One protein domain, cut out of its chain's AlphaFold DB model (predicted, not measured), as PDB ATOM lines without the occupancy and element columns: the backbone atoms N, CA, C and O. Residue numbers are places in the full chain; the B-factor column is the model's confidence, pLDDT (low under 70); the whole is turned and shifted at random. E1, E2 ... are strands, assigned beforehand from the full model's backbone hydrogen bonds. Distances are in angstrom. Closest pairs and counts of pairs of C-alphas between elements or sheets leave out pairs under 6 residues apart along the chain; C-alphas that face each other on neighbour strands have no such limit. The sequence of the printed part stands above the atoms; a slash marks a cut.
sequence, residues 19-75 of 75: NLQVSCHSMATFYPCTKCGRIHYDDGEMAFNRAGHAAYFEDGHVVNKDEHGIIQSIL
ATOM      1  N   ASN A  19     113.365  85.500 170.953       93.44
ATOM      2  CA  ASN A  19     112.601  86.460 170.162       93.44
ATOM      3  C   ASN A  19     112.397  87.754 170.947       93.44
ATOM      4  O   ASN A  19     111.687  87.758 171.950       93.44
ATOM      5  N   LEU A  20     112.973  88.857 170.467       90.38
ATOM      6  CA  LEU A  20     112.851  90.164 171.110       90.38
ATOM      7  C   LEU A  20     112.173  91.173 170.196       90.38
ATOM      8  O   LEU A  20     112.377  91.206 168.981       90.38
ATOM      9  N   GLN A  21     111.383  92.047 170.811       88.56
ATOM     10  CA  GLN A  21     110.788  93.184 170.131       88.56
ATOM     11  C   GLN A  21     111.850  94.271 169.899       88.56
ATOM     12  O   GLN A  21     112.333  94.896 170.840       88.56
ATOM     13  N   VAL A  22     112.183  94.534 168.634       87.50
ATOM     14  CA  VAL A  22     113.163  95.567 168.242       87.50
ATOM     15  C   VAL A  22     112.493  96.896 167.871       87.50
ATOM     16  O   VAL A  22     113.095  97.964 167.972       87.50
ATOM     17  N   SER A  23     111.208  96.858 167.507       88.00
ATOM     18  CA  SER A  23     110.393  98.032 167.165       88.00
ATOM     19  C   SER A  23     108.938  97.834 167.597       88.00
ATOM     20  O   SER A  23     108.536  96.733 167.955       88.00
ATOM     21  N   CYS A  24     108.109  98.880 167.540       87.19
ATOM     22  CA  CYS A  24     106.693  98.813 167.931       87.19
ATOM     23  C   CYS A  24     105.905  97.707 167.204       87.19
ATOM     24  O   CYS A  24     104.959  97.171 167.768       87.19
ATOM     25  N   HIS A  25     106.320  97.338 165.990       90.50
ATOM     26  CA  HIS A  25     105.638  96.349 165.148       90.50
ATOM     27  C   HIS A  25     106.568  95.251 164.619       90.50
ATOM     28  O   HIS A  25     106.232  94.583 163.645       90.50
ATOM     29  N   SER A  26     107.758  95.082 165.202       90.75
ATOM     30  CA  SER A  26     108.749  94.141 164.668       90.75
ATOM     31  C   SER A  26     109.457  93.381 165.774       90.75
ATOM     32  O   SER A  26     109.863  93.957 166.788       90.75
ATOM     33  N   MET A  27     109.633  92.090 165.527       92.69
ATOM     34  CA  MET A  27     110.407  91.176 166.352       92.69
ATOM     35  C   MET A  27     111.578  90.650 165.532       92.69
ATOM     36  O   MET A  27     111.463  90.497 164.315       92.69
ATOM     37  N   ALA A  28     112.688  90.394 166.205       93.81
ATOM     38  CA  ALA A  28     113.842  89.720 165.637       93.81
ATOM     39  C   ALA A  28     114.219  88.536 166.529       93.81
ATOM     40  O   ALA A  28     113.969  88.552 167.738       93.81
ATOM     41  N   THR A  29     114.798  87.514 165.910       95.44
ATOM     42  CA  THR A  29     115.307  86.332 166.601       95.44
ATOM     43  C   THR A  29     116.802  86.491 166.822       95.44
ATOM     44  O   THR A  29     117.539  86.865 165.913       95.44
ATOM     45  N   PHE A  30     117.230  86.194 168.040       95.81
ATOM     46  CA  PHE A  30     118.608  86.260 168.488       95.81
ATOM     47  C   PHE A  30     119.047  84.908 169.038       95.81
ATOM     48  O   PHE A  30     118.221  84.088 169.441       95.81
ATOM     49  N   TYR A  31     120.355  84.703 169.099       96.38
ATOM     50  CA  TYR A  31     120.971  83.468 169.558       96.38
ATOM     51  C   TYR A  31     122.063  83.785 170.576       96.38
ATOM     52  O   TYR A  31     122.917  84.641 170.310       96.38
ATOM     53  N   PRO A  32     122.057  83.129 171.745       95.94
ATOM     54  CA  PRO A  32     123.085  83.345 172.742       95.94
ATOM     55  C   PRO A  32     124.398  82.690 172.310       95.94
ATOM     56  O   PRO A  32     124.434  81.597 171.739       95.94
ATOM     57  N   CYS A  33     125.504  83.354 172.607       95.75
ATOM     58  CA  CYS A  33     126.824  82.776 172.483       95.75
ATOM     59  C   CYS A  33     127.064  81.777 173.617       95.75
ATOM     60  O   CYS A  33     126.996  82.120 174.798       95.75
ATOM     61  N   THR A  34     127.453  80.560 173.248       94.50
ATOM     62  CA  THR A  34     127.767  79.456 174.173       94.50
ATOM     63  C   THR A  34     128.914  79.731 175.153       94.50
ATOM     64  O   THR A  34     129.034  79.018 176.145       94.50
ATOM     65  N   LYS A  35     129.766  80.737 174.896       93.56
ATOM     66  CA  LYS A  35     130.907  81.082 175.766       93.56
ATOM     67  C   LYS A  35     130.682  82.323 176.621       93.56
ATOM     68  O   LYS A  35     130.955  82.283 177.814       93.56
ATOM     69  N   CYS A  36     130.248  83.428 176.018       92.00
ATOM     70  CA  CYS A  36     130.140  84.710 176.722       92.00
ATOM     71  C   CYS A  36     128.708  85.069 177.134       92.00
ATOM     72  O   CYS A  36     128.509  86.105 177.758       92.00
ATOM     73  N   GLY A  37     127.704  84.275 176.745       93.12
ATOM     74  CA  GLY A  37     126.293  84.546 177.036       93.12
ATOM     75  C   GLY A  37     125.707  85.733 176.270       93.12
ATOM     76  O   GLY A  37     124.504  85.962 176.322       93.12
ATOM     77  N   ARG A  38     126.514  86.494 175.522       93.94
ATOM     78  CA  ARG A  38     126.026  87.615 174.718       93.94
ATOM     79  C   ARG A  38     125.069  87.130 173.631       93.94
ATOM     80  O   ARG A  38     125.315  86.081 173.042       93.94
ATOM     81  N   ILE A  39     124.012  87.884 173.340       94.69
ATOM     82  CA  ILE A  39     123.085  87.543 172.253       94.69
ATOM     83  C   ILE A  39     123.482  88.230 170.941       94.69
ATOM     84  O   ILE A  39     123.911  89.388 170.923       94.69
ATOM     85  N   HIS A  40     123.318  87.498 169.846       95.50
ATOM     86  CA  HIS A  40     123.666  87.920 168.494       95.50
ATOM     87  C   HIS A  40     122.511  87.649 167.532       95.50
ATOM     88  O   HIS A  40     121.660  86.802 167.804       95.50
ATOM     89  N   TYR A  41     122.493  88.351 166.405       94.75
ATOM     90  CA  TYR A  41     121.664  87.987 165.259       94.75
ATOM     91  C   TYR A  41     122.127  86.653 164.652       94.75
ATOM     92  O   TYR A  41     123.181  86.115 165.005       94.75
ATOM     93  N   ASP A  42     121.319  86.093 163.753       93.19
ATOM     94  CA  ASP A  42     121.619  84.827 163.080       93.19
ATOM     95  C   ASP A  42     122.889  84.876 162.228       93.19
ATOM     96  O   ASP A  42     123.472  83.817 162.015       93.19
ATOM     97  N   ASP A  43     123.296  86.075 161.795       92.62
ATOM     98  CA  ASP A  43     124.511  86.412 161.044       92.62
ATOM     99  C   ASP A  43     125.757  86.661 161.930       92.62
ATOM    100  O   ASP A  43     126.857  86.891 161.418       92.62
ATOM    101  N   GLY A  44     125.611  86.557 163.257       92.00
ATOM    102  CA  GLY A  44     126.687  86.781 164.225       92.00
ATOM    103  C   GLY A  44     126.834  88.229 164.677       92.00
ATOM    104  O   GLY A  44     127.609  88.482 165.610       92.00
ATOM    105  N   GLU A  45     126.076  89.165 164.102       92.38
ATOM    106  CA  GLU A  45     126.125  90.569 164.490       92.38
ATOM    107  C   GLU A  45     125.624  90.791 165.914       92.38
ATOM    108  O   GLU A  45     124.766  90.093 166.457       92.38
ATOM    109  N   MET A  46     126.220  91.789 166.550       91.25
ATOM    110  CA  MET A  46     126.007  92.089 167.954       91.25
ATOM    111  C   MET A  46     124.652  92.766 168.184       91.25
ATOM    112  O   MET A  46     124.345  93.788 167.571       91.25
ATOM    113  N   ALA A  47     123.875  92.260 169.144       90.75
ATOM    114  CA  ALA A  47     122.660  92.933 169.588       90.75
ATOM    115  C   ALA A  47     122.963  94.008 170.643       90.75
ATOM    116  O   ALA A  47     123.783  93.815 171.557       90.75
ATOM    117  N   PHE A  48     122.244  95.126 170.538       90.38
ATOM    118  CA  PHE A  48     122.266  96.221 171.500       90.38
ATOM    119  C   PHE A  48     120.843  96.707 171.774       90.38
ATOM    120  O   PHE A  48     119.982  96.675 170.891       90.38
ATOM    121  N   ASN A  49     120.590  97.191 172.987       86.75
ATOM    122  CA  ASN A  49     119.349  97.903 173.269       86.75
ATOM    123  C   ASN A  49     119.366  99.320 172.666       86.75
ATOM    124  O   ASN A  49     120.369  99.798 172.139       86.75
ATOM    125  N   ARG A  50     118.241 100.035 172.784       83.25
ATOM    126  CA  ARG A  50     118.088 101.400 172.245       83.25
ATOM    127  C   ARG A  50     119.059 102.425 172.837       83.25
ATOM    128  O   ARG A  50     119.272 103.462 172.222       83.25
ATOM    129  N   ALA A  51     119.608 102.151 174.017       86.00
ATOM    130  CA  ALA A  51     120.603 102.993 174.671       86.00
ATOM    131  C   ALA A  51     122.048 102.632 174.268       86.00
ATOM    132  O   ALA A  51     122.978 103.267 174.746       86.00
ATOM    133  N   GLY A  52     122.242 101.639 173.389       88.56
ATOM    134  CA  GLY A  52     123.560 101.205 172.920       88.56
ATOM    135  C   GLY A  52     124.253 100.187 173.828       88.56
ATOM    136  O   GLY A  52     125.426  99.891 173.620       88.56
ATOM    137  N   HIS A  53     123.556  99.625 174.816       89.94
ATOM    138  CA  HIS A  53     124.126  98.635 175.729       89.94
ATOM    139  C   HIS A  53     124.011  97.222 175.168       89.94
ATOM    140  O   HIS A  53     122.997  96.862 174.567       89.94
ATOM    141  N   ALA A  54     125.050  96.415 175.378       90.94
ATOM    142  CA  ALA A  54     125.081  95.025 174.945       90.94
ATOM    143  C   ALA A  54     124.055  94.179 175.714       90.94
ATOM    144  O   ALA A  54     123.903  94.335 176.928       90.94
ATOM    145  N   ALA A  55     123.399  93.262 175.001       92.69
ATOM    146  CA  ALA A  55     122.435  92.324 175.565       92.69
ATOM    147  C   ALA A  55     123.041  90.919 175.747       92.69
ATOM    148  O   ALA A  55     123.781  90.429 174.890       92.69
ATOM    149  N   TYR A  56     122.704  90.271 176.859       93.75
ATOM    150  CA  TYR A  56     123.185  88.955 177.284       93.75
ATOM    151  C   TYR A  56     122.008  88.076 177.689       93.75
ATOM    152  O   TYR A  56     120.999  88.589 178.159       93.75
ATOM    153  N   PHE A  57     122.143  86.767 177.523       93.50
ATOM    154  CA  PHE A  57     121.209  85.772 178.024       93.50
ATOM    155  C   PHE A  57     121.817  85.084 179.243       93.50
ATOM    156  O   PHE A  57     122.814  84.371 179.125       93.50
ATOM    157  N   GLU A  58     121.228  85.321 180.409       91.50
ATOM    158  CA  GLU A  58     121.717  84.833 181.698       91.50
ATOM    159  C   GLU A  58     120.542  84.349 182.538       91.50
ATOM    160  O   GLU A  58     119.528  85.035 182.650       91.50
ATOM    161  N   ASP A  59     120.664  83.144 183.096       88.69
ATOM    162  CA  ASP A  59     119.651  82.531 183.965       88.69
ATOM    163  C   ASP A  59     118.224  82.538 183.385       88.69
ATOM    164  O   ASP A  59     117.236  82.675 184.102       88.69
ATOM    165  N   GLY A  60     118.106  82.381 182.062       88.50
ATOM    166  CA  GLY A  60     116.817  82.358 181.364       88.50
ATOM    167  C   GLY A  60     116.252  83.735 181.007       88.50
ATOM    168  O   GLY A  60     115.171  83.797 180.426       88.50
ATOM    169  N   HIS A  61     116.969  84.819 181.306       90.00
ATOM    170  CA  HIS A  61     116.537  86.191 181.056       90.00
ATOM    171  C   HIS A  61     117.488  86.927 180.119       90.00
ATOM    172  O   HIS A  61     118.692  86.661 180.088       90.00
ATOM    173  N   VAL A  62     116.958  87.904 179.383       91.56
ATOM    174  CA  VAL A  62     117.798  88.827 178.621       91.56
ATOM    175  C   VAL A  62     118.140  90.022 179.494       91.56
ATOM    176  O   VAL A  62     117.262  90.738 179.952       91.56
ATOM    177  N   VAL A  63     119.421  90.291 179.703       92.75
ATOM    178  CA  VAL A  63     119.894  91.432 180.492       92.75
ATOM    179  C   VAL A  63     120.757  92.350 179.641       92.75
ATOM    180  O   VAL A  63     121.559  91.900 178.828       92.75
ATOM    181  N   ASN A  64     120.615  93.656 179.835       91.00
ATOM    182  CA  ASN A  64     121.539  94.643 179.294       91.00
ATOM    183  C   ASN A  64     122.575  94.988 180.354       91.00
ATOM    184  O   ASN A  64     122.219  95.150 181.528       91.00
ATOM    185  N   LYS A  65     123.830  95.136 179.931       87.50
ATOM    186  CA  LYS A  65     124.944  95.461 180.824       87.50
ATOM    187  C   LYS A  65     125.740  96.674 180.355       87.50
ATOM    188  O   LYS A  65     125.884  96.886 179.149       87.50
ATOM    189  N   ASP A  66     126.281  97.412 181.316       84.69
ATOM    190  CA  ASP A  66     127.323  98.424 181.135       84.69
ATOM    191  C   ASP A  66     128.561  98.086 181.997       84.69
ATOM    192  O   ASP A  66     128.692  96.972 182.512       84.69
ATOM    193  N   GLU A  67     129.486  99.037 182.148       83.75
ATOM    194  CA  GLU A  67     130.691  98.885 182.977       83.75
ATOM    195  C   GLU A  67     130.404  98.691 184.481       83.75
ATOM    196  O   GLU A  67     131.266  98.201 185.212       83.75
ATOM    197  N   HIS A  68     129.193  99.015 184.940       84.69
ATOM    198  CA  HIS A  68     128.743  98.885 186.327       84.69
ATOM    199  C   HIS A  68     127.905  97.619 186.574       84.69
ATOM    200  O   HIS A  68     127.556  97.331 187.722       84.69
ATOM    201  N   GLY A  69     127.599  96.840 185.532       84.38
ATOM    202  CA  GLY A  69     126.866  95.579 185.629       84.38
ATOM    203  C   GLY A  69     125.511  95.620 184.930       84.38
ATOM    204  O   GLY A  69     125.373  96.192 183.854       84.38
ATOM    205  N   ILE A  70     124.509  94.936 185.492       85.25
ATOM    206  CA  ILE A  70     123.173  94.840 184.886       85.25
ATOM    207  C   ILE A  70     122.418  96.154 185.085       85.25
ATOM    208  O   ILE A  70     122.182  96.580 186.212       85.25
ATOM    209  N   ILE A  71     121.964  96.736 183.981       85.75
ATOM    210  CA  ILE A  71     121.202  97.993 183.972       85.75
ATOM    211  C   ILE A  71     119.713  97.784 183.681       85.75
ATOM    212  O   ILE A  71     118.882  98.609 184.055       85.75
ATOM    213  N   GLN A  72     119.353  96.694 182.999       79.00
ATOM    214  CA  GLN A  72     117.970  96.384 182.652       79.00
ATOM    215  C   GLN A  72     117.816  94.886 182.405       79.00
ATOM    216  O   GLN A  72     118.556  94.326 181.603       79.00
ATOM    217  N   SER A  73     116.814  94.269 183.030       73.56
ATOM    218  CA  SER A  73     116.342  92.929 182.675       73.56
ATOM    219  C   SER A  73     115.136  93.035 181.738       73.56
ATOM    220  O   SER A  73     114.252  93.874 181.935       73.56
ATOM    221  N   ILE A  74     115.139  92.225 180.689       71.81
ATOM    222  CA  ILE A  74     114.092  92.057 179.689       71.81
ATOM    223  C   ILE A  74     113.604  90.612 179.859       71.81
ATOM    224  O   ILE A  74     114.367  89.667 179.652       71.81
ATOM    225  N   LEU A  75     112.358  90.496 180.332       56.38
ATOM    226  CA  LEU A  75     111.666  89.246 180.669       56.38
ATOM    227  C   LEU A  75     111.614  88.262 179.501       56.38
ATOM    228  O   LEU A  75     111.255  88.705 178.385       56.38
TER     229      LEU A  75
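AT A GLANCE: This is residues 19 to 75 of the 75 residues of an uncharacterized protein of Candidatus Yanofskybacteria bacterium GW2011_GWE2_40_11 (UniProt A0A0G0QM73). A strongly twisted sheet of three antiparallel strands, E3 E4 E5, makes one side, and a two-stranded hairpin, E1 and E2, makes the other; residues 33 to 53 loop from one to the other. The sheet is a meander, each strand the antiparallel neighbour of the one before. The printed part has 57 residues, no named helix and five named strands, E1 to E5 in chain order: all strand. It is compact, with a radius of gyration of the C-alphas of 10.8 A and spans of 31 by 24 by 19 A.

IN THESE COORDINATES: E3 is residues 54 to 58, E4 61 to 66, 16.3 A long, and E5 69 to 74, ending at C-alpha 74 (114.092, 92.057, 179.689). E1, residues 19 to 23, begins at C-alpha 19 (112.601, 86.460, 170.162); E2, residues 26 to 32, is 19.7 A long.

HOW THE PARTS SIT: Within hydrogen-bond range are N 56 and O 63 across the antiparallel neighbours E3 and E4, at 2.8 A, N 64 and O 72 across the antiparallel neighbours E4 and E5, at 2.8 A, and N 20 and O 28 across the antiparallel neighbours E1 and E2, at 2.9 A. The closest C-alphas of E2 and E3, Pro 32 and Phe 57, are 6.1 A apart. E1 and E4 are apart.

THE WHOLE: The farthest C-alphas, His 25 and His 68, are 31.4 A apart. The printed part has no cut; the link E2 to E3 is long. Residue 75 is under pLDDT 70.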